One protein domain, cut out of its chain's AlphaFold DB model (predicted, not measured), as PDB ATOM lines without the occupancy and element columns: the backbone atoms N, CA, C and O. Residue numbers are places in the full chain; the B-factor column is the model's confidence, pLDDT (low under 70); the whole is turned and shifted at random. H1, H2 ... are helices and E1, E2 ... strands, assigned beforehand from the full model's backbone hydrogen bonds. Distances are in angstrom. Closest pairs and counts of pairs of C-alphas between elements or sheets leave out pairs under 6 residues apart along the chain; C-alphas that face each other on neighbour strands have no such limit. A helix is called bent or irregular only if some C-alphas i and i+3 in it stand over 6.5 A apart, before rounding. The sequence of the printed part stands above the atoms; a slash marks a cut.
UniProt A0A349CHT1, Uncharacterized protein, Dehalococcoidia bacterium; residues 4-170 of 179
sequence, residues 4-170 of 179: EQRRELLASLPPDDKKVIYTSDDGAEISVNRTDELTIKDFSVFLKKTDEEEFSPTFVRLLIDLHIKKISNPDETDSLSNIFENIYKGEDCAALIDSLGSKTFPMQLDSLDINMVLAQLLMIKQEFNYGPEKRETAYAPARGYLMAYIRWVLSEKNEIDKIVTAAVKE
ATOM      1  N   GLU A   4       3.807  16.804  87.924       94.38
ATOM      2  CA  GLU A   4       4.283  17.763  86.918       94.38
ATOM      3  C   GLU A   4       5.801  17.935  86.969       94.38
ATOM      4  O   GLU A   4       6.473  17.803  85.949       94.38
ATOM      5  N   GLN A   5       6.362  18.124  88.166       95.88
ATOM      6  CA  GLN A   5       7.812  18.201  88.365       95.88
ATOM      7  C   GLN A   5       8.506  16.930  87.867       95.88
ATOM      8  O   GLN A   5       9.565  16.985  87.239       95.88
ATOM      9  N   ARG A   6       7.902  15.762  88.125       95.88
ATOM     10  CA  ARG A   6       8.440  14.489  87.648       95.88
ATOM     11  C   ARG A   6       8.309  14.346  86.138       95.88
ATOM     12  O   ARG A   6       9.240  13.870  85.500       95.88
ATOM     13  N   ARG A   7       7.198  14.784  85.555       95.00
ATOM     14  CA  ARG A   7       6.991  14.802  84.105       95.00
ATOM     15  C   ARG A   7       8.035  15.673  83.410       95.00
ATOM     16  O   ARG A   7       8.605  15.247  82.411       95.00
ATOM     17  N   GLU A   8       8.341  16.848  83.951       94.75
ATOM     18  CA  GLU A   8       9.406  17.721  83.443       94.75
ATOM     19  C   GLU A   8      10.789  17.066  83.544       94.75
ATOM     20  O   GLU A   8      11.530  17.046  82.558       94.75
ATOM     21  N   LEU A   9      11.107  16.457  84.693       94.56
ATOM     22  CA  LEU A   9      12.345  15.697  84.887       94.56
ATOM     23  C   LEU A   9      12.496  14.604  83.822       94.56
ATOM     24  O   LEU A   9      13.532  14.536  83.163       94.56
ATOM     25  N   LEU A  10      11.465  13.776  83.635       94.50
ATOM     26  CA  LEU A  10      11.460  12.671  82.673       94.50
ATOM     27  C   LEU A  10      11.577  13.170  81.227       94.50
ATOM     28  O   LEU A  10      12.347  12.621  80.445       94.50
ATOM     29  N   ALA A  11      10.881  14.256  80.883       91.94
ATOM     30  CA  ALA A  11      10.954  14.867  79.559       91.94
ATOM     31  C   ALA A  11      12.348  15.427  79.219       91.94
ATOM     32  O   ALA A  11      12.669  15.585  78.040       91.94
ATOM     33  N   SER A  12      13.148  15.752  80.239       92.69
ATOM     34  CA  SER A  12      14.508  16.285  80.099       92.69
ATOM     35  C   SER A  12      15.600  15.214  80.032       92.69
ATOM     36  O   SER A  12      16.757  15.556  79.791       92.69
ATOM     37  N   LEU A  13      15.259  13.938  80.244       92.25
ATOM     38  CA  LEU A  13      16.249  12.866  80.211       92.25
ATOM     39  C   LEU A  13      16.851  12.723  78.805       92.25
ATOM     40  O   LEU A  13      16.113  12.809  77.811       92.25
ATOM     41  N   PRO A  14      18.175  12.505  78.708       88.94
ATOM     42  CA  PRO A  14      18.779  12.101  77.452       88.94
ATOM     43  C   PRO A  14      18.289  10.688  77.070       88.94
ATOM     44  O   PRO A  14      18.004   9.886  77.963       88.94
ATOM     45  N   PRO A  15      18.149  10.383  75.768       85.50
ATOM     46  CA  PRO A  15      17.858   9.025  75.310       85.50
ATOM     47  C   PRO A  15      18.919   8.033  75.794       85.50
ATOM     48  O   PRO A  15      20.092   8.396  75.901       85.50
ATOM     49  N   ASP A  16      18.497   6.796  76.058       79.25
ATOM     50  CA  ASP A  16      19.355   5.656  76.411       79.25
ATOM     51  C   ASP A  16      20.153   5.781  77.726       79.25
ATOM     52  O   ASP A  16      20.970   4.909  78.036       79.25
ATOM     53  N   ASP A  17      19.906   6.822  78.530       83.81
ATOM     54  CA  ASP A  17      20.485   6.961  79.866       83.81
ATOM     55  C   ASP A  17      19.514   6.475  80.943       83.81
ATOM     56  O   ASP A  17      18.366   6.924  81.061       83.81
ATOM     57  N   LYS A  18      20.002   5.553  81.769       92.56
ATOM     58  CA  LYS A  18      19.219   4.948  82.835       92.56
ATOM     59  C   LYS A  18      19.400   5.736  84.123       92.56
ATOM     60  O   LYS A  18      20.494   5.818  84.675       92.56
ATOM     61  N   LYS A  19      18.295   6.250  84.659       95.88
ATOM     62  CA  LYS A  19      18.282   7.070  85.870       95.88
ATOM     63  C   LYS A  19      17.484   6.415  86.984       95.88
ATOM     64  O   LYS A  19      16.310   6.108  86.799       95.88
ATOM     65  N   VAL A  20      18.089   6.273  88.162       97.00
ATOM     66  CA  VAL A  20      17.365   5.918  89.392       97.00
ATOM     67  C   VAL A  20      16.509   7.109  89.824       97.00
ATOM     68  O   VAL A  20      16.992   8.237  89.927       97.00
ATOM     69  N   ILE A  21      15.219   6.860  90.025       96.50
ATOM     70  CA  ILE A  21      14.215   7.868  90.383       96.50
ATOM     71  C   ILE A  21      13.785   7.726  91.845       96.50
ATOM     72  O   ILE A  21      13.335   8.703  92.450       96.50
ATOM     73  N   TYR A  22      13.895   6.522  92.403       97.12
ATOM     74  CA  TYR A  22      13.545   6.239  93.784       97.12
ATOM     75  C   TYR A  22      14.306   5.016  94.296       97.12
ATOM     76  O   TYR A  22      14.511   4.068  93.539       97.12
ATOM     77  N   THR A  23      14.669   5.048  95.575       96.75
ATOM     78  CA  THR A  23      15.209   3.915  96.328       96.75
ATOM     79  C   THR A  23      14.387   3.817  97.610       96.75
ATOM     80  O   THR A  23      14.292   4.817  98.325       96.75
ATOM     81  N   SER A  24      13.759   2.672  97.863       94.25
ATOM     82  CA  SER A  24      13.017   2.405  99.099       94.25
ATOM     83  C   SER A  24      13.964   2.120 100.264       94.25
ATOM     84  O   SER A  24      15.149   1.823 100.076       94.25
ATOM     85  N   ASP A  25      13.430   2.159 101.485       90.25
ATOM     86  CA  ASP A  25      14.201   1.904 102.709       90.25
ATOM     87  C   ASP A  25      14.786   0.480 102.773       90.25
ATOM     88  O   ASP A  25      15.823   0.259 103.398       90.25
ATOM     89  N   ASP A  26      14.147  -0.490 102.110       89.25
ATOM     90  CA  ASP A  26      14.612  -1.881 102.005       89.25
ATOM     91  C   ASP A  26      15.598  -2.123 100.842       89.25
ATOM     92  O   ASP A  26      16.045  -3.255 100.624       89.25
ATOM     93  N   GLY A  27      15.981  -1.059 100.127       94.38
ATOM     94  CA  GLY A  27      17.001  -1.075  99.083       94.38
ATOM     95  C   GLY A  27      16.491  -1.374  97.673       94.38
ATOM     96  O   GLY A  27      17.309  -1.464  96.756       94.38
ATOM     97  N   ALA A  28      15.176  -1.507  97.458       96.56
ATOM     98  CA  ALA A  28      14.639  -1.636  96.107       96.56
ATOM     99  C   ALA A  28      14.755  -0.312  95.332       96.56
ATOM    100  O   ALA A  28      14.462   0.769  95.836       96.56
ATOM    101  N   GLU A  29      15.162  -0.391  94.069       98.06
ATOM    102  CA  GLU A  29      15.374   0.760  93.195       98.06
ATOM    103  C   GLU A  29      14.354   0.775  92.057       98.06
ATOM    104  O   GLU A  29      14.180  -0.212  91.336       98.06
ATOM    105  N   ILE A  30      13.732   1.933  91.839       98.00
ATOM    106  CA  ILE A  30      12.986   2.230  90.618       98.00
ATOM    107  C   ILE A  30      13.846   3.127  89.746       98.00
ATOM    108  O   ILE A  30      14.235   4.231  90.141       98.00
ATOM    109  N   SER A  31      14.082   2.681  88.522       97.69
ATOM    110  CA  SER A  31      14.794   3.447  87.511       97.69
ATOM    111  C   SER A  31      13.980   3.583  86.233       97.69
ATOM    112  O   SER A  31      13.003   2.873  86.001       97.69
ATOM    113  N   VAL A  32      14.361   4.552  85.412       97.19
ATOM    114  CA  VAL A  32      13.734   4.831  84.122       97.19
ATOM    115  C   VAL A  32      14.803   4.991  83.057       97.19
ATOM    116  O   VAL A  32      15.898   5.471  83.345       97.19
ATOM    117  N   ASN A  33      14.468   4.623  81.828       94.75
ATOM    118  CA  ASN A  33      15.277   4.907  80.649       94.75
ATOM    119  C   ASN A  33      14.379   5.537  79.588       94.75
ATOM    120  O   ASN A  33      13.322   4.980  79.292       94.75
ATOM    121  N   ARG A  34      14.777   6.674  79.017       92.81
ATOM    122  CA  ARG A  34      14.046   7.278  77.903       92.81
ATOM    123  C   ARG A  34      14.323   6.478  76.633       92.81
ATOM    124  O   ARG A  34      15.469   6.374  76.213       92.81
ATOM    125  N   THR A  35      13.266   5.951  76.030       89.75
ATOM    126  CA  THR A  35      13.344   5.066  74.862       89.75
ATOM    127  C   THR A  35      12.879   5.740  73.579       89.75
ATOM    128  O   THR A  35      13.304   5.349  72.500       89.75
ATOM    129  N   ASP A  36      11.995   6.739  73.679       88.12
ATOM    130  CA  ASP A  36      11.323   7.356  72.530       88.12
ATOM    131  C   ASP A  36      10.658   6.338  71.566       88.12
ATOM    132  O   ASP A  36      10.409   6.646  70.402       88.12
ATOM    133  N   GLU A  37      10.349   5.124  72.048       85.12
ATOM    134  CA  GLU A  37       9.849   4.005  71.233       85.12
ATOM    135  C   GLU A  37       8.446   4.266  70.677       85.12
ATOM    136  O   GLU A  37       8.191   4.051  69.491       85.12
ATOM    137  N   LEU A  38       7.524   4.716  71.535       81.75
ATOM    138  CA  LEU A  38       6.154   5.043  71.133       81.75
ATOM    139  C   LEU A  38       6.005   6.508  70.728       81.75
ATOM    140  O   LEU A  38       5.340   6.822  69.741       81.75
ATOM    141  N   THR A  39       6.579   7.417  71.516       83.56
ATOM    142  CA  THR A  39       6.511   8.865  71.293       83.56
ATOM    143  C   THR A  39       7.774   9.545  71.801       83.56
ATOM    144  O   THR A  39       8.485   9.003  72.639       83.56
ATOM    145  N   ILE A  40       8.037  10.773  71.345       82.81
ATOM    146  CA  ILE A  40       9.099  11.603  71.927       82.81
ATOM    147  C   ILE A  40       8.792  11.812  73.420       82.81
ATOM    148  O   ILE A  40       7.731  12.345  73.756       82.81
ATOM    149  N   LYS A  41       9.763  11.483  74.279       87.88
ATOM    150  CA  LYS A  41       9.723  11.412  75.754       87.88
ATOM    151  C   LYS A  41       9.168  10.105  76.318       87.88
ATOM    152  O   LYS A  41       9.014  10.018  77.536       87.88
ATOM    153  N   ASP A  42       8.873   9.102  75.490       90.44
ATOM    154  CA  ASP A  42       8.528   7.781  76.008       90.44
ATOM    155  C   ASP A  42       9.704   7.177  76.785       90.44
ATOM    156  O   ASP A  42      10.874   7.423  76.486       90.44
ATOM    157  N   PHE A  43       9.382   6.404  77.817       94.62
ATOM    158  CA  PHE A  43      10.367   5.809  78.708       94.62
ATOM    159  C   PHE A  43       9.924   4.443  79.216       94.62
ATOM    160  O   PHE A  43       8.737   4.184  79.428       94.62
ATOM    161  N   SER A  44      10.894   3.581  79.483       94.69
ATOM    162  CA  SER A  44      10.705   2.305  80.169       94.69
ATOM    163  C   SER A  44      10.967   2.469  81.661       94.69
ATOM    164  O   SER A  44      11.806   3.273  82.067       94.69
ATOM    165  N   VAL A  45      10.224   1.723  82.478       97.00
ATOM    166  CA  VAL A  45      10.353   1.705  83.941       97.00
ATOM    167  C   VAL A  45      10.945   0.365  84.341       97.00
ATOM    168  O   VAL A  45      10.489  -0.667  83.858       97.00
ATOM    169  N   PHE A  46      11.916   0.381  85.243       97.62
ATOM    170  CA  PHE A  46      12.573  -0.808  85.762       97.62
ATOM    171  C   PHE A  46      12.498  -0.814  87.284       97.62
ATOM    172  O   PHE A  46      12.640   0.232  87.921       97.62
ATOM    173  N   LEU A  47      12.277  -1.994  87.852       98.06
ATOM    174  CA  LEU A  47      12.303  -2.251  89.283       98.06
ATOM    175  C   LEU A  47      13.371  -3.307  89.560       98.06
ATOM    176  O   LEU A  47      13.366  -4.380  88.953       98.06
ATOM    177  N   LYS A  48      14.264  -2.998  90.494       97.88
ATOM    178  CA  LYS A  48      15.291  -3.907  90.988       97.88
ATOM    179  C   LYS A  48      15.154  -4.019  92.497       97.88
ATOM    180  O   LYS A  48      15.371  -3.040  93.201       97.88
ATOM    181  N   LYS A  49      14.795  -5.198  92.991       95.50
ATOM    182  CA  LYS A  49      14.783  -5.465  94.432       95.50
ATOM    183  C   LYS A  49      16.147  -5.950  94.901       95.50
ATOM    184  O   LYS A  49      16.959  -6.412  94.098       95.50
ATOM    185  N   THR A  50      16.381  -5.845  96.202       92.50
ATOM    186  CA  THR A  50      17.582  -6.377  96.848       92.50
ATOM    187  C   THR A  50      17.732  -7.862  96.518       92.50
ATOM    188  O   THR A  50      16.805  -8.639  96.722       92.50
ATOM    189  N   ASP A  51      18.888  -8.231  95.966       91.44
ATOM    190  CA  ASP A  51      19.242  -9.597  95.553       91.44
ATOM    191  C   ASP A  51      18.335 -10.254  94.487       91.44
ATOM    192  O   ASP A  51      18.429 -11.461  94.258       91.44
ATOM    193  N   GLU A  52      17.505  -9.482  93.777       94.25
ATOM    194  CA  GLU A  52      16.696  -9.970  92.652       94.25
ATOM    195  C   GLU A  52      17.191  -9.422  91.305       94.25
ATOM    196  O   GLU A  52      17.816  -8.358  91.214       94.25
ATOM    197  N   GLU A  53      16.887 -10.150  90.227       95.50
ATOM    198  CA  GLU A  53      17.073  -9.627  88.876       95.50
ATOM    199  C   GLU A  53      16.139  -8.439  88.631       95.50
ATOM    200  O   GLU A  53      14.984  -8.403  89.062       95.50
ATOM    201  N   GLU A  54      16.652  -7.454  87.904       97.25
ATOM    202  CA  GLU A  54      15.842  -6.335  87.458       97.25
ATOM    203  C   GLU A  54      14.798  -6.782  86.432       97.25
ATOM    204  O   GLU A  54      15.074  -7.582  85.538       97.25
ATOM    205  N   PHE A  55      13.613  -6.183  86.506       96.81
ATOM    206  CA  PHE A  55      12.557  -6.389  85.526       96.81
ATOM    207  C   PHE A  55      11.788  -5.093  85.246       96.81
ATOM    208  O   PHE A  55      11.891  -4.108  85.975       96.81
ATOM    209  N   SER A  56      10.987  -5.092  84.177       95.81
ATOM    210  CA  SER A  56      10.127  -3.965  83.802       95.81
ATOM    211  C   SER A  56       8.689  -4.207  84.282       95.81
ATOM    212  O   SER A  56       7.956  -4.952  83.620       95.81
ATOM    213  N   PRO A  57       8.244  -3.623  85.412       94.94
ATOM    214  CA  PRO A  57       6.877  -3.801  85.884       94.94
ATOM    215  C   PRO A  57       5.871  -3.181  84.909       94.94
ATOM    216  O   PRO A  57       6.027  -2.052  84.446       94.94
ATOM    217  N   THR A  58       4.791  -3.908  84.632       90.81
ATOM    218  CA  THR A  58       3.632  -3.369  83.913       90.81
ATOM    219  C   THR A  58       2.594  -2.859  84.906       90.81
ATOM    220  O   THR A  58       2.604  -3.227  86.084       90.81
ATOM    221  N   PHE A  59       1.632  -2.061  84.436       91.62
ATOM    222  CA  PHE A  59       0.532  -1.636  85.301       91.62
ATOM    223  C   PHE A  59      -0.305  -2.822  85.819       91.62
ATOM    224  O   PHE A  59      -0.887  -2.713  86.888       91.62
ATOM    225  N   VAL A  60      -0.297  -3.986  85.151       95.50
ATOM    226  CA  VAL A  60      -0.949  -5.214  85.649       95.50
ATOM    227  C   VAL A  60      -0.360  -5.664  86.989       95.50
ATOM    228  O   VAL A  60      -1.118  -6.040  87.880       95.50
ATOM    229  N   ARG A  61       0.967  -5.581  87.174       96.50
ATOM    230  CA  ARG A  61       1.603  -5.904  88.463       96.50
ATOM    231  C   ARG A  61       1.083  -4.996  89.573       96.50
ATOM    232  O   ARG A  61       0.733  -5.497  90.636       96.50
ATOM    233  N   LEU A  62       0.987  -3.693  89.298       97.69
ATOM    234  CA  LEU A  62       0.416  -2.721  90.229       97.69
ATOM    235  C   LEU A  62      -1.022  -3.111  90.604       97.69
ATOM    236  O   LEU A  62      -1.341  -3.161  91.784       97.69
ATOM    237  N   LEU A  63      -1.873  -3.449  89.631       97.75
ATOM    238  CA  LEU A  63      -3.261  -3.850  89.900       97.75
ATOM    239  C   LEU A  63      -3.357  -5.115  90.767       97.75
ATOM    240  O   LEU A  63      -4.142  -5.147  91.713       97.75
ATOM    241  N   ILE A  64      -2.548  -6.137  90.477       97.94
ATOM    242  CA  ILE A  64      -2.503  -7.372  91.273       97.94
ATOM    243  C   ILE A  64      -2.051  -7.071  92.703       97.94
ATOM    244  O   ILE A  64      -2.651  -7.558  93.656       97.94
ATOM    245  N   ASP A  65      -1.016  -6.252  92.865       97.94
ATOM    246  CA  ASP A  65      -0.481  -5.932  94.183       97.94
ATOM    247  C   ASP A  65      -1.472  -5.116  95.028       97.94
ATOM    248  O   ASP A  65      -1.701  -5.422  96.196       97.94
ATOM    249  N   LEU A  66      -2.158  -4.139  94.426       97.75
ATOM    250  CA  LEU A  66      -3.228  -3.395  95.097       97.75
ATOM    251  C   LEU A  66      -4.391  -4.295  95.512       97.75
ATOM    252  O   LEU A  66      -4.932  -4.130  96.605       97.75
ATOM    253  N   HIS A  67      -4.745  -5.278  94.682       97.50
ATOM    254  CA  HIS A  67      -5.750  -6.272  95.038       97.50
ATOM    255  C   HIS A  67      -5.305  -7.113  96.243       97.50
ATOM    256  O   HIS A  67      -6.068  -7.268  97.192       97.50
ATOM    257  N   ILE A  68      -4.056  -7.596  96.250       97.38
ATOM    258  CA  ILE A  68      -3.484  -8.373  97.361       97.38
ATOM    259  C   ILE A  68      -3.468  -7.551  98.663       97.38
ATOM    260  O   ILE A  68      -3.851  -8.048  99.726       97.38
ATOM    261  N   LYS A  69      -3.077  -6.275  98.592       97.19
ATOM    262  CA  LYS A  69      -3.106  -5.351  99.735       97.19
ATOM    263  C   LYS A  69      -4.521  -5.159 100.271       97.19
ATOM    264  O   LYS A  69      -4.736  -5.287 101.473       97.19
ATOM    265  N   LYS A  70      -5.492  -4.941  99.379       95.81
ATOM    266  CA  LYS A  70      -6.909  -4.822  99.736       95.81
ATOM    267  C   LYS A  70      -7.431  -6.070 100.452       95.81
ATOM    268  O   LYS A  70      -8.044  -5.949 101.504       95.81
ATOM    269  N   ILE A  71      -7.220  -7.267  99.902       95.69
ATOM    270  CA  ILE A  71      -7.770  -8.494 100.509       95.69
ATOM    271  C   ILE A  71      -7.071  -8.856 101.823       95.69
ATOM    272  O   ILE A  71      -7.691  -9.459 102.695       95.69
ATOM    273  N   SER A  72      -5.789  -8.505 101.968       95.94
ATOM    274  CA  SER A  72      -5.010  -8.818 103.170       95.94
ATOM    275  C   SER A  72      -5.206  -7.810 104.298       95.94
ATOM    276  O   SER A  72      -4.980  -8.158 105.455       95.94
ATOM    277  N   ASN A  73      -5.646  -6.589 103.985       95.25
ATOM    278  CA  ASN A  73      -6.017  -5.588 104.976       95.25
ATOM    279  C   ASN A  73      -7.197  -4.717 104.491       95.25
ATOM    280  O   ASN A  73      -6.993  -3.572 104.079       95.25
ATOM    281  N   PRO A  74      -8.437  -5.249 104.523       93.31
ATOM    282  CA  PRO A  74      -9.610  -4.561 103.982       93.31
ATOM    283  C   PRO A  74      -9.898  -3.209 104.640       93.31
ATOM    284  O   PRO A  74     -10.329  -2.289 103.947       93.31
ATOM    285  N   ASP A  75      -9.596  -3.069 105.933       93.88
ATOM    286  CA  ASP A  75      -9.814  -1.842 106.710       93.88
ATOM    287  C   ASP A  75      -8.992  -0.654 106.179       93.88
ATOM    288  O   ASP A  75      -9.344   0.504 106.392       93.88
ATOM    289  N   GLU A  76      -7.915  -0.925 105.434       93.31
ATOM    290  CA  GLU A  76      -7.054   0.096 104.836       93.31
ATOM    291  C   GLU A  76      -7.430   0.458 103.392       93.31
ATOM    292  O   GLU A  76      -6.768   1.301 102.781       93.31
ATOM    293  N   THR A  77      -8.487  -0.136 102.829       93.69
ATOM    294  CA  THR A  77      -8.879   0.067 101.420       93.69
ATOM    295  C   THR A  77      -9.184   1.530 101.103       93.69
ATOM    296  O   THR A  77      -8.740   2.044 100.072       93.69
ATOM    297  N   ASP A  78      -9.889   2.228 101.995       94.06
ATOM    298  CA  ASP A  78     -10.215   3.647 101.811       94.06
ATOM    299  C   ASP A  78      -8.956   4.511 101.859       94.06
ATOM    300  O   ASP A  78      -8.768   5.414 101.042       94.06
ATOM    301  N   SER A  79      -8.044   4.208 102.785       94.31
ATOM    302  CA  SER A  79      -6.767   4.912 102.869       94.31
ATOM    303  C   SER A  79      -5.915   4.670 101.622       94.31
ATOM    304  O   SER A  79      -5.372   5.623 101.064       94.31
ATOM    305  N   LEU A  80      -5.851   3.425 101.145       95.12
ATOM    306  CA  LEU A  80      -5.151   3.058  99.918       95.12
ATOM    307  C   LEU A  80      -5.733   3.808  98.713       95.12
ATOM    308  O   LEU A  80      -4.986   4.413  97.946       95.12
ATOM    309  N   SER A  81      -7.062   3.846  98.592       96.44
ATOM    310  CA  SER A  81      -7.761   4.579  97.530       96.44
ATOM    311  C   SER A  81      -7.429   6.072  97.561       96.44
ATOM    312  O   SER A  81      -7.073   6.647  96.531       96.44
ATOM    313  N   ASN A  82      -7.456   6.690  98.745       97.00
ATOM    314  CA  ASN A  82      -7.138   8.106  98.922       97.00
ATOM    315  C   ASN A  82      -5.697   8.449  98.516       97.00
ATOM    316  O   ASN A  82      -5.471   9.483  97.890       97.00
ATOM    317  N   ILE A  83      -4.725   7.579  98.805       97.12
ATOM    318  CA  ILE A  83      -3.324   7.788  98.411       97.12
ATOM    319  C   ILE A  83      -3.196   7.893  96.886       97.12
ATOM    320  O   ILE A  83      -2.590   8.838  96.374       97.12
ATOM    321  N   PHE A  84      -3.793   6.961  96.137       97.88
ATOM    322  CA  PHE A  84      -3.718   6.990  94.673       97.88
ATOM    323  C   PHE A  84      -4.547   8.122  94.060       97.88
ATOM    324  O   PHE A  84      -4.122   8.702  93.060       97.88
ATOM    325  N   GLU A  85      -5.675   8.500  94.672       98.00
ATOM    326  CA  GLU A  85      -6.418   9.712  94.298       98.00
ATOM    327  C   GLU A  85      -5.564  10.972  94.447       98.00
ATOM    328  O   GLU A  85      -5.568  11.835  93.569       98.00
ATOM    329  N   ASN A  86      -4.799  11.076  95.529       98.19
ATOM    330  CA  ASN A  86      -3.931  12.218  95.779       98.19
ATOM    331  C   ASN A  86      -2.776  12.285  94.768       98.19
ATOM    332  O   ASN A  86      -2.525  13.346  94.191       98.19
ATOM    333  N   ILE A  87      -2.146  11.149  94.448       97.94
ATOM    334  CA  ILE A  87      -1.146  11.063  93.370       97.94
ATOM    335  C   ILE A  87      -1.759  11.492  92.028       97.94
ATOM    336  O   ILE A  87      -1.178  12.313  91.315       97.94
ATOM    337  N   TYR A  88      -2.955  10.995  91.702       97.56
ATOM    338  CA  TYR A  88      -3.683  11.350  90.480       97.56
ATOM    339  C   TYR A  88      -4.008  12.851  90.394       97.56
ATOM    340  O   TYR A  88      -3.913  13.456  89.317       97.56
ATOM    341  N   LYS A  89      -4.353  13.480  91.522       96.75
ATOM    342  CA  LYS A  89      -4.604  14.928  91.635       96.75
ATOM    343  C   LYS A  89      -3.328  15.771  91.572       96.75
ATOM    344  O   LYS A  89      -3.420  16.986  91.428       96.75
ATOM    345  N   GLY A  90      -2.155  15.141  91.600       96.06
ATOM    346  CA  GLY A  90      -0.866  15.816  91.512       96.06
ATOM    347  C   GLY A  90      -0.318  16.273  92.860       96.06
ATOM    348  O   GLY A  90       0.490  17.200  92.889       96.06
ATOM    349  N   GLU A  91      -0.724  15.645  93.966       97.06
ATOM    350  CA  GLU A  91      -0.033  15.830  95.242       97.06
ATOM    351  C   GLU A  91       1.419  15.326  95.171       97.06
ATOM    352  O   GLU A  91       1.814  14.554  94.285       97.06
ATOM    353  N   ASP A  92       2.251  15.816  96.088       96.00
ATOM    354  CA  ASP A  92       3.658  15.449  96.133       96.00
ATOM    355  C   ASP A  92       3.822  13.996  96.602       96.00
ATOM    356  O   ASP A  92       3.611  13.675  97.768       96.00
ATOM    357  N   CYS A  93       4.250  13.120  95.690       94.94
ATOM    358  CA  CYS A  93       4.404  11.693  95.969       94.94
ATOM    359  C   CYS A  93       5.473  11.408  97.038       94.94
ATOM    360  O   CYS A  93       5.301  10.489  97.828       94.94
ATOM    361  N   ALA A  94       6.538  12.215  97.122       92.31
ATOM    362  CA  ALA A  94       7.557  12.029  98.157       92.31
ATOM    363  C   ALA A  94       7.007  12.410  99.538       92.31
ATOM    364  O   ALA A  94       7.154  11.645 100.479       92.31
ATOM    365  N   ALA A  95       6.275  13.525  99.632       94.69
ATOM    366  CA  ALA A  95       5.620  13.916 100.878       94.69
ATOM    367  C   ALA A  95       4.555  12.895 101.319       94.69
ATOM    368  O   ALA A  95       4.405  12.633 102.510       94.69
ATOM    369  N   LEU A  96       3.830  12.293 100.366       96.06
ATOM    370  CA  LEU A  96       2.900  11.204 100.662       96.06
ATOM    371  C   LEU A  96       3.634   9.969 101.201       96.06
ATOM    372  O   LEU A  96       3.164   9.388 102.175       96.06
ATOM    373  N   ILE A  97       4.777   9.594 100.613       94.88
ATOM    374  CA  ILE A  97       5.617   8.483 101.093       94.88
ATOM    375  C   ILE A  97       6.112   8.758 102.517       94.88
ATOM    376  O   ILE A  97       5.922   7.920 103.394       94.88
ATOM    377  N   ASP A  98       6.640   9.955 102.778       92.44
ATOM    378  CA  ASP A  98       7.109  10.359 104.111       92.44
ATOM    379  C   ASP A  98       5.982  10.294 105.162       92.44
ATOM    380  O   ASP A  98       6.219  10.038 106.343       92.44
ATOM    381  N   SER A  99       4.730  10.497 104.733       91.88
ATOM    382  CA  SER A  99       3.547  10.433 105.597       91.88
ATOM    383  C   SER A  99       3.033   9.014 105.880       91.88
ATOM    384  O   SER A  99       2.165   8.855 106.741       91.88
ATOM    385  N   LEU A 100       3.551   7.979 105.203       88.75
ATOM    386  CA  LEU A 100       3.101   6.592 105.391       88.75
ATOM    387  C   LEU A 100       3.392   6.061 106.800       88.75
ATOM    388  O   LEU A 100       2.690   5.167 107.277       88.75
ATOM    389  N   GLY A 101       4.416   6.592 107.473       83.38
ATOM    390  CA  GLY A 101       4.866   6.088 108.769       83.38
ATOM    391  C   GLY A 101       5.230   4.601 108.692       83.38
ATOM    392  O   GLY A 101       5.874   4.158 107.751       83.38
ATOM    393  N   SER A 102       4.793   3.805 109.670       79.38
ATOM    394  CA  SER A 102       5.046   2.355 109.715       79.38
ATOM    395  C   SER A 102       3.960   1.522 109.020       79.38
ATOM    396  O   SER A 102       3.665   0.405 109.456       79.38
ATOM    397  N   LYS A 103       3.284   2.070 108.005       83.94
ATOM    398  CA  LYS A 103       2.195   1.369 107.320       83.94
ATOM    399  C   LYS A 103       2.735   0.210 106.486       83.94
ATOM    400  O   LYS A 103       3.469   0.408 105.526       83.94
ATOM    401  N   THR A 104       2.311  -1.002 106.827       85.75
ATOM    402  CA  THR A 104       2.685  -2.233 106.122       85.75
ATOM    403  C   THR A 104       1.449  -3.053 105.793       85.75
ATOM    404  O   THR A 104       0.493  -3.069 106.570       85.75
ATOM    405  N   PHE A 105       1.487  -3.788 104.685       92.31
ATOM    406  CA  PHE A 105       0.438  -4.740 104.330       92.31
ATOM    407  C   PHE A 105       0.898  -6.174 104.615       92.31
ATOM    408  O   PHE A 105       2.045  -6.499 104.302       92.31
ATOM    409  N   PRO A 106       0.037  -7.045 105.180       94.44
ATOM    410  CA  PRO A 106       0.408  -8.432 105.476       94.44
ATOM    411  C   PRO A 106       0.805  -9.233 104.237       94.44
ATOM    412  O   PRO A 106       1.649 -10.121 104.313       94.44
ATOM    413  N   MET A 107       0.189  -8.925 103.094       96.94
ATOM    414  CA  MET A 107       0.548  -9.497 101.806       96.94
ATOM    415  C   MET A 107       0.795  -8.373 100.810       96.94
ATOM    416  O   MET A 107       0.000  -7.439 100.702       96.94
ATOM    417  N   GLN A 108       1.892  -8.485 100.069       95.94
ATOM    418  CA  GLN A 108       2.263  -7.545  99.024       95.94
ATOM    419  C   GLN A 108       3.276  -8.179  98.067       95.94
ATOM    420  O   GLN A 108       4.062  -9.037  98.470       95.94
ATOM    421  N   LEU A 109       3.255  -7.752  96.807       95.56
ATOM    422  CA  LEU A 109       4.341  -8.008  95.863       95.56
ATOM    423  C   LEU A 109       5.455  -6.985  96.060       95.56
ATOM    424  O   LEU A 109       6.613  -7.378  96.109       95.56
ATOM    425  N   ASP A 110       5.111  -5.706  96.182       95.44
ATOM    426  CA  ASP A 110       6.035  -4.593  96.398       95.44
ATOM    427  C   ASP A 110       5.591  -3.768  97.612       95.44
ATOM    428  O   ASP A 110       4.428  -3.809  98.010       95.44
ATOM    429  N   SER A 111       6.489  -3.010  98.229       95.12
ATOM    430  CA  SER A 111       6.115  -2.076  99.293       95.12
ATOM    431  C   SER A 111       5.223  -0.937  98.755       95.12
ATOM    432  O   SER A 111       5.169  -0.663  97.550       95.12
ATOM    433  N   LEU A 112       4.441  -0.301  99.636       96.25
ATOM    434  CA  LEU A 112       3.443   0.694  99.217       96.25
ATOM    435  C   LEU A 112       4.084   1.918  98.536       96.25
ATOM    436  O   LEU A 112       3.575   2.389  97.522       96.25
ATOM    437  N   ASP A 113       5.209   2.395  99.051       96.56
ATOM    438  CA  ASP A 113       6.040   3.445  98.452       96.56
ATOM    439  C   ASP A 113       6.458   3.116  97.005       96.56
ATOM    440  O   ASP A 113       6.295   3.945  96.104       96.56
ATOM    441  N   ILE A 114       6.890   1.879  96.740       97.00
ATOM    442  CA  ILE A 114       7.209   1.393  95.394       97.00
ATOM    443  C   ILE A 114       5.965   1.454  94.505       97.00
ATOM    444  O   ILE A 114       6.031   1.994  93.398       97.00
ATOM    445  N   ASN A 115       4.804   0.983  94.976       97.75
ATOM    446  CA  ASN A 115       3.564   1.094  94.201       97.75
ATOM    447  C   ASN A 115       3.169   2.550  93.916       97.75
ATOM    448  O   ASN A 115       2.693   2.839  92.819       97.75
ATOM    449  N   MET A 116       3.364   3.466  94.868       97.88
ATOM    450  CA  MET A 116       3.056   4.891  94.708       97.88
ATOM    451  C   MET A 116       3.925   5.534  93.625       97.88
ATOM    452  O   MET A 116       3.414   6.220  92.733       97.88
ATOM    453  N   VAL A 117       5.232   5.268  93.650       97.88
ATOM    454  CA  VAL A 117       6.154   5.758  92.621       97.88
ATOM    455  C   VAL A 117       5.851   5.128  91.263       97.88
ATOM    456  O   VAL A 117       5.798   5.848  90.263       97.88
ATOM    457  N   LEU A 118       5.600   3.815  91.211       97.81
ATOM    458  CA  LEU A 118       5.218   3.126  89.977       97.81
ATOM    459  C   LEU A 118       3.927   3.696  89.388       97.81
ATOM    460  O   LEU A 118       3.885   3.982  88.193       97.81
ATOM    461  N   ALA A 119       2.895   3.919  90.204       98.12
ATOM    462  CA  ALA A 119       1.646   4.522  89.754       98.12
ATOM    463  C   ALA A 119       1.883   5.914  89.156       98.12
ATOM    464  O   ALA A 119       1.425   6.180  88.045       98.12
ATOM    465  N   GLN A 120       2.657   6.772  89.831       98.12
ATOM    466  CA  GLN A 120       2.994   8.103  89.320       98.12
ATOM    467  C   GLN A 120       3.721   8.028  87.966       98.12
ATOM    468  O   GLN A 120       3.371   8.755  87.037       98.12
ATOM    469  N   LEU A 121       4.709   7.138  87.826       97.75
ATOM    470  CA  LEU A 121       5.445   6.954  86.571       97.75
ATOM    471  C   LEU A 121       4.543   6.435  85.447       97.75
ATOM    472  O   LEU A 121       4.569   6.968  84.341       97.75
ATOM    473  N   LEU A 122       3.706   5.436  85.719       96.31
ATOM    474  CA  LEU A 122       2.792   4.872  84.725       96.31
ATOM    475  C   LEU A 122       1.718   5.884  84.293       96.31
ATOM    476  O   LEU A 122       1.389   5.950  83.109       96.31
ATOM    477  N   MET A 123       1.229   6.725  85.211       96.44
ATOM    478  CA  MET A 123       0.348   7.856  84.891       96.44
ATOM    479  C   MET A 123       1.035   8.863  83.957       96.44
ATOM    480  O   MET A 123       0.448   9.267  82.955       96.44
ATOM    481  N   ILE A 124       2.292   9.227  84.227       95.88
ATOM    482  CA  ILE A 124       3.054  10.135  83.352       95.88
ATOM    483  C   ILE A 124       3.285   9.504  81.973       95.88
ATOM    484  O   ILE A 124       3.117  10.170  80.952       95.88
ATOM    485  N   LYS A 125       3.613   8.205  81.920       93.69
ATOM    486  CA  LYS A 125       3.763   7.472  80.656       93.69
ATOM    487  C   LYS A 125       2.474   7.525  79.827       93.69
ATOM    488  O   LYS A 125       2.547   7.627  78.604       93.69
ATOM    489  N   GLN A 126       1.294   7.521  80.456       91.50
ATOM    490  CA  GLN A 126       0.027   7.728  79.746       91.50
ATOM    491  C   GLN A 126      -0.108   9.148  79.190       91.50
ATOM    492  O   GLN A 126      -0.497   9.320  78.041       91.50
ATOM    493  N   GLU A 127       0.262  10.178  79.945       92.50
ATOM    494  CA  GLU A 127       0.219  11.558  79.443       92.50
ATOM    495  C   GLU A 127       1.184  11.808  78.277       92.50
ATOM    496  O   GLU A 127       0.894  12.606  77.384       92.50
ATOM    497  N   PHE A 128       2.315  11.101  78.240       91.69
ATOM    498  CA  PHE A 128       3.215  11.143  77.092       91.69
ATOM    499  C   PHE A 128       2.690  10.368  75.889       91.69
ATOM    500  O   PHE A 128       2.854  10.846  74.770       91.69
ATOM    501  N   ASN A 129       2.014   9.236  76.079       88.62
ATOM    502  CA  ASN A 129       1.682   8.338  74.969       88.62
ATOM    503  C   ASN A 129       0.230   8.411  74.469       88.62
ATOM    504  O   ASN A 129      -0.067   7.866  73.409       88.62
ATOM    505  N   TYR A 130      -0.672   9.102  75.166       83.00
ATOM    506  CA  TYR A 130      -2.059   9.299  74.726       83.00
ATOM    507  C   TYR A 130      -2.297  10.737  74.237       83.00
ATOM    508  O   TYR A 130      -1.688  11.688  74.732       83.00
ATOM    509  N   GLY A 131      -3.159  10.905  73.232       69.56
ATOM    510  CA  GLY A 131      -3.488  12.206  72.639       69.56
ATOM    511  C   GLY A 131      -3.966  12.127  71.180       69.56
ATOM    512  O   GLY A 131      -3.940  11.044  70.598       69.56
ATOM    513  N   PRO A 132      -4.364  13.268  70.577       57.62
ATOM    514  CA  PRO A 132      -5.003  13.323  69.251       57.62
ATOM    515  C   PRO A 132      -4.167  12.744  68.100       57.62
ATOM    516  O   PRO A 132      -4.714  12.322  67.092       57.62
ATOM    517  N   GLU A 133      -2.844  12.728  68.250       58.22
ATOM    518  CA  GLU A 133      -1.894  12.213  67.253       58.22
ATOM    519  C   GLU A 133      -1.275  10.863  67.673       58.22
ATOM    520  O   GLU A 133      -0.256  10.451  67.121       58.22
ATOM    521  N   LYS A 134      -1.818  10.202  68.708       68.62
ATOM    522  CA  LYS A 134      -1.185   9.062  69.398       68.62
ATOM    523  C   LYS A 134      -2.182   7.908  69.599       68.62
ATOM    524  O   LYS A 134      -2.833   7.484  68.652       68.62
ATOM    525  N   ARG A 135      -2.313   7.389  70.830       68.81
ATOM    526  CA  ARG A 135      -3.438   6.546  71.264       68.81
ATOM    527  C   ARG A 135      -4.594   7.413  71.756       68.81
ATOM    528  O   ARG A 135      -4.407   8.270  72.625       68.81
ATOM    529  N   GLU A 136      -5.787   7.157  71.234       72.62
ATOM    530  CA  GLU A 136      -7.012   7.780  71.727       72.62
ATOM    531  C   GLU A 136      -7.367   7.253  73.125       72.62
ATOM    532  O   GLU A 136      -7.151   6.088  73.462       72.62
ATOM    533  N   THR A 137      -7.909   8.134  73.959       77.31
ATOM    534  CA  THR A 137      -8.495   7.794  75.256       77.31
ATOM    535  C   THR A 137      -9.666   8.726  75.513       77.31
ATOM    536  O   THR A 137      -9.606   9.908  75.173       77.31
ATOM    537  N   ALA A 138     -10.727   8.206  76.128       81.88
ATOM    538  CA  ALA A 138     -11.858   9.019  76.566       81.88
ATOM    539  C   ALA A 138     -11.537   9.847  77.830       81.88
ATOM    540  O   ALA A 138     -12.337  10.688  78.235       81.88
ATOM    541  N   TYR A 139     -10.384   9.614  78.467       85.62
ATOM    542  CA  TYR A 139      -9.999  10.279  79.708       85.62
ATOM    543  C   TYR A 139      -9.201  11.566  79.459       85.62
ATOM    544  O   TYR A 139      -8.182  11.565  78.768       85.62
ATOM    545  N   ALA A 140      -9.622  12.652  80.109       87.06
ATOM    546  CA  ALA A 140      -8.889  13.911  80.194       87.06
ATOM    547  C   ALA A 140      -8.728  14.304  81.681       87.06
ATOM    548  O   ALA A 140      -9.729  14.636  82.319       87.06
ATOM    549  N   PRO A 141      -7.509  14.263  82.260       92.00
ATOM    550  CA  PRO A 141      -6.228  13.909  81.636       92.00
ATOM    551  C   PRO A 141      -6.092  12.406  81.328       92.00
ATOM    552  O   PRO A 141      -6.767  11.572  81.933       92.00
ATOM    553  N   ALA A 142      -5.171  12.045  80.425       92.56
ATOM    554  CA  ALA A 142      -4.972  10.663  79.969       92.56
ATOM    555  C   ALA A 142      -4.631   9.673  81.095       92.56
ATOM    556  O   ALA A 142      -5.044   8.513  81.040       92.56
ATOM    557  N   ARG A 143      -3.954  10.147  82.153       94.06
ATOM    558  CA  ARG A 143      -3.686   9.374  83.378       94.06
ATOM    559  C   ARG A 143      -4.947   8.833  84.070       94.06
ATOM    560  O   ARG A 143      -4.861   7.935  84.905       94.06
ATOM    561  N   GLY A 144      -6.127   9.348  83.707       94.44
ATOM    562  CA  GLY A 144      -7.421   8.829  84.145       94.44
ATOM    563  C   GLY A 144      -7.680   7.382  83.717       94.44
ATOM    564  O   GLY A 144      -8.392   6.681  84.429       94.44
ATOM    565  N   TYR A 145      -7.053   6.901  82.635       92.88
ATOM    566  CA  TYR A 145      -7.194   5.507  82.201       92.88
ATOM    567  C   TYR A 145      -6.636   4.530  83.242       92.88
ATOM    568  O   TYR A 145      -7.343   3.621  83.672       92.88
ATOM    569  N   LEU A 146      -5.397   4.733  83.717       95.12
ATOM    570  CA  LEU A 146      -4.853   3.916  84.810       95.12
ATOM    571  C   LEU A 146      -5.642   4.121  86.106       95.12
ATOM    572  O   LEU A 146      -5.920   3.153  86.811       95.12
ATOM    573  N   MET A 147      -6.022   5.362  86.416       96.19
ATOM    574  CA  MET A 147      -6.745   5.641  87.655       96.19
ATOM    575  C   MET A 147      -8.101   4.924  87.715       96.19
ATOM    576  O   MET A 147      -8.491   4.432  88.769       96.19
ATOM    577  N   ALA A 148      -8.799   4.793  86.586       95.06
ATOM    578  CA  ALA A 148     -10.043   4.035  86.510       95.06
ATOM    579  C   ALA A 148      -9.840   2.537  86.811       95.06
ATOM    580  O   ALA A 148     -10.653   1.939  87.513       95.06
ATOM    581  N   TYR A 149      -8.724   1.941  86.381       95.88
ATOM    582  CA  TYR A 149      -8.359   0.578  86.781       95.88
ATOM    583  C   TYR A 149      -8.041   0.460  88.275       95.88
ATOM    584  O   TYR A 149      -8.482  -0.494  88.913       95.88
ATOM    585  N   ILE A 150      -7.313   1.425  88.845       96.94
ATOM    586  CA  ILE A 150      -7.007   1.451  90.285       96.94
ATOM    587  C   ILE A 150      -8.305   1.521  91.102       96.94
ATOM    588  O   ILE A 150      -8.490   0.730  92.025       96.94
ATOM    589  N   ARG A 151      -9.241   2.398  90.717       96.19
ATOM    590  CA  ARG A 151     -10.574   2.490  91.339       96.19
ATOM    591  C   ARG A 151     -11.331   1.171  91.261       96.19
ATOM    592  O   ARG A 151     -11.901   0.748  92.259       96.19
ATOM    593  N   TRP A 152     -11.297   0.494  90.112       95.88
ATOM    594  CA  TRP A 152     -11.969  -0.796  89.950       95.88
ATOM    595  C   TRP A 152     -11.368  -1.894  90.833       95.88
ATOM    596  O   TRP A 152     -12.101  -2.666  91.439       95.88
ATOM    597  N   VAL A 153     -10.040  -1.960  90.954       96.25
ATOM    598  CA  VAL A 153      -9.385  -2.921  91.858       96.25
ATOM    599  C   VAL A 153      -9.786  -2.684  93.312       96.25
ATOM    600  O   VAL A 153      -9.978  -3.638  94.067       96.25
ATOM    601  N   LEU A 154      -9.906  -1.417  93.708       95.38
ATOM    602  CA  LEU A 154     -10.170  -1.040  95.091       95.38
ATOM    603  C   LEU A 154     -11.667  -0.980  95.438       95.38
ATOM    604  O   LEU A 154     -11.997  -1.025  96.622       95.38
ATOM    605  N   SER A 155     -12.581  -0.999  94.462       93.81
ATOM    606  CA  SER A 155     -14.033  -1.005  94.704       93.81
ATOM    607  C   SER A 155     -14.527  -2.310  95.331       93.81
ATOM    608  O   SER A 155     -13.890  -3.358  95.198       93.81
ATOM    609  N   GLU A 156     -15.652  -2.275  96.049       84.00
ATOM    610  CA  GLU A 156     -16.220  -3.448  96.739       84.00
ATOM    611  C   GLU A 156     -16.438  -4.642  95.800       84.00
ATOM    612  O   GLU A 156     -16.090  -5.773  96.139       84.00
ATOM    613  N   LYS A 157     -16.949  -4.378  94.593       77.88
ATOM    614  CA  LYS A 157     -17.188  -5.380  93.554       77.88
ATOM    615  C   LYS A 157     -16.014  -5.438  92.587       77.88
ATOM    616  O   LYS A 157     -16.027  -4.816  91.525       77.88
ATOM    617  N   ASN A 158     -15.012  -6.236  92.942       82.69
ATOM    618  CA  ASN A 158     -13.886  -6.526  92.065       82.69
ATOM    619  C   ASN A 158     -13.732  -8.032  91.829       82.69
ATOM    620  O   ASN A 158     -13.888  -8.851  92.729       82.69
ATOM    621  N   GLU A 159     -13.417  -8.388  90.586       91.12
ATOM    622  CA  GLU A 159     -12.998  -9.731  90.192       91.12
ATOM    623  C   GLU A 159     -11.660  -9.571  89.481       91.12
ATOM    624  O   GLU A 159     -11.619  -9.130  88.328       91.12
ATOM    625  N   ILE A 160     -10.561  -9.882  90.176       93.44
ATOM    626  CA  ILE A 160      -9.208  -9.597  89.682       93.44
ATOM    627  C   ILE A 160      -8.956 -10.204  88.296       93.44
ATOM    628  O   ILE A 160      -8.376  -9.536  87.446       93.44
ATOM    629  N   ASP A 161      -9.498 -11.389  88.008       93.62
ATOM    630  CA  ASP A 161      -9.393 -12.036  86.695       93.62
ATOM    631  C   ASP A 161     -10.029 -11.200  85.577       93.62
ATOM    632  O   ASP A 161      -9.449 -11.052  84.496       93.62
ATOM    633  N   LYS A 162     -11.208 -10.610  85.829       93.75
ATOM    634  CA  LYS A 162     -11.886  -9.724  84.868       93.75
ATOM    635  C   LYS A 162     -11.090  -8.444  84.661       93.75
ATOM    636  O   LYS A 162     -10.925  -8.016  83.521       93.75
ATOM    637  N   ILE A 163     -10.571  -7.873  85.744       94.69
ATOM    638  CA  ILE A 163      -9.792  -6.634  85.712       94.69
ATOM    639  C   ILE A 163      -8.485  -6.838  84.944       94.69
ATOM    640  O   ILE A 163      -8.184  -6.075  84.033       94.69
ATOM    641  N   VAL A 164      -7.728  -7.891  85.264       94.12
ATOM    642  CA  VAL A 164      -6.471  -8.230  84.582       94.12
ATOM    643  C   VAL A 164      -6.729  -8.564  83.116       94.12
ATOM    644  O   VAL A 164      -6.000  -8.092  82.245       94.12
ATOM    645  N   THR A 165      -7.793  -9.314  82.812       94.00
ATOM    646  CA  THR A 165      -8.176  -9.600  81.422       94.00
ATOM    647  C   THR A 165      -8.492  -8.318  80.657       94.00
ATOM    648  O   THR A 165      -8.022  -8.155  79.532       94.00
ATOM    649  N   ALA A 166      -9.265  -7.407  81.252       93.00
ATOM    650  CA  ALA A 166      -9.581  -6.115  80.653       93.00
ATOM    651  C   ALA A 166      -8.310  -5.287  80.423       93.00
ATOM    652  O   ALA A 166      -8.103  -4.805  79.313       93.00
ATOM    653  N   ALA A 167      -7.425  -5.216  81.420       92.25
ATOM    654  CA  ALA A 167      -6.156  -4.501  81.354       92.25
ATOM    655  C   ALA A 167      -5.256  -5.007  80.218       92.25
ATOM    656  O   ALA A 167      -4.779  -4.220  79.406       92.25
ATOM    657  N   VAL A 168      -5.053  -6.326  80.127       91.62
ATOM    658  CA  VAL A 168      -4.211  -6.947  79.090       91.62
ATOM    659  C   VAL A 168      -4.815  -6.781  77.694       91.62
ATOM    660  O   VAL A 168      -4.080  -6.610  76.726       91.62
ATOM    661  N   LYS A 169      -6.148  -6.824  77.578       89.81
ATOM    662  CA  LYS A 169      -6.863  -6.611  76.308       89.81
ATOM    663  C   LYS A 169      -7.127  -5.137  75.986       89.81
ATOM    664  O   LYS A 169      -7.781  -4.861  74.984       89.81
ATOM    665  N   GLU A 170      -6.651  -4.221  76.827       85.38
ATOM    666  CA  GLU A 170      -6.856  -2.774  76.712       85.38
ATOM    667  C   GLU A 170      -8.344  -2.362  76.643       85.38
ATOM    668  O   GLU A 170      -8.703  -1.356  76.035       85.38
TER     669      GLU A 170
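AT A GLANCE: This is residues 4 to 170 of the 179 residues of an uncharacterized protein of Dehalococcoidia bacterium (UniProt A0A349CHT1). A small, strongly twisted wall of three strands has the long helix H5 running along one face, and beyond H5 a cluster of helices, H2, H3 and H6, packs on it to complete a four-helix bundle. H7 packs on H2 and H6, away from the sheet, while the short helix H4 packs on H5 and H1 sits by the sheet near H5. The 167 printed residues hold seven named helices and three named strands, in the order H1 E1 E2 E3 H2 H3 H4 H5 H6 H7; the sheet order is E1 E2 E3, antiparallel. The class is mostly helix, and the whole is compact and rounded, with a radius of gyration of the C-alphas of 15.5 A and spans of 42 by 37 by 29 A.

HOW THE PARTS SIT: E1, residues 18 to 23, E2, residues 29 to 34, and E3, residues 43 to 48, form a meander, each strand the antiparallel neighbour of the one before. In the hairpin E1 and E2, N 19 and O 32 are 2.8 A apart, and in the hairpin E2 and E3, N 31 and O 46 are 2.9 A apart, both within hydrogen-bond range. H5, residues 112 to 129, is on the sheet over E2 at a height of 9.5 A, along the strands at 1 degree to E2 on the local plane. H1, residues 4 to 11, is on the sheet too, and the sheet with H1 and H5 on one face makes two layers. H1 is close to H5 but not clearly touching, the closest C-alphas, of Arg 7 and Ile 124, being 6.2 A apart. H5 and H6, residues 144 to 154, are hubs, touching four helices each. H2, residues 59 to 72, H3, residues 74 to 89, H5 and H6 form a bundle, helices side by side. H2 touches H5 with residues 59 to 62 alone, Leu 62 and Asn 115 having the closest C-alphas at 6.3 A. H3 touches H6 at a shallow tilt of 7 degrees, opposite ways, the closest C-alphas being those of Thr 77 and Leu 154, 6.6 A. H4, residues 93 to 98, and H5 form a helical hairpin, with the C-alphas of Ile 97 and Asp 113 closest at 5.7 A. H7, residues 160 to 168, touches H2, the closest C-alphas being those of Val 60 and Val 164, 6.4 A, and is apart from H5. Every O i to N i+4 pair is within hydrogen-bond range in H1, H2, H4, H5, H6 and H7, and 10 of 12 are in H3.

IN THESE COORDINATES: H1 begins at C-alpha 4, (4.283, 17.763, 86.918). H5 measures 25.5 A, H3 23.6 A and H2 20.0 A; H3 is irregular, with C-alphas 75 and 78 lying 7.4 A apart. H7 ends at C-alpha 168, (-4.211, -6.947, 79.090).

THE WHOLE: The C-alphas farthest apart, of Ser 102 and Glu 133, are 44.1 A from each other. The printed part has no cut; the links H4 to H5 and H5 to H6 are long. The mean pLDDT of the printed part is 92.4, and residues 131 to 135 are under 70.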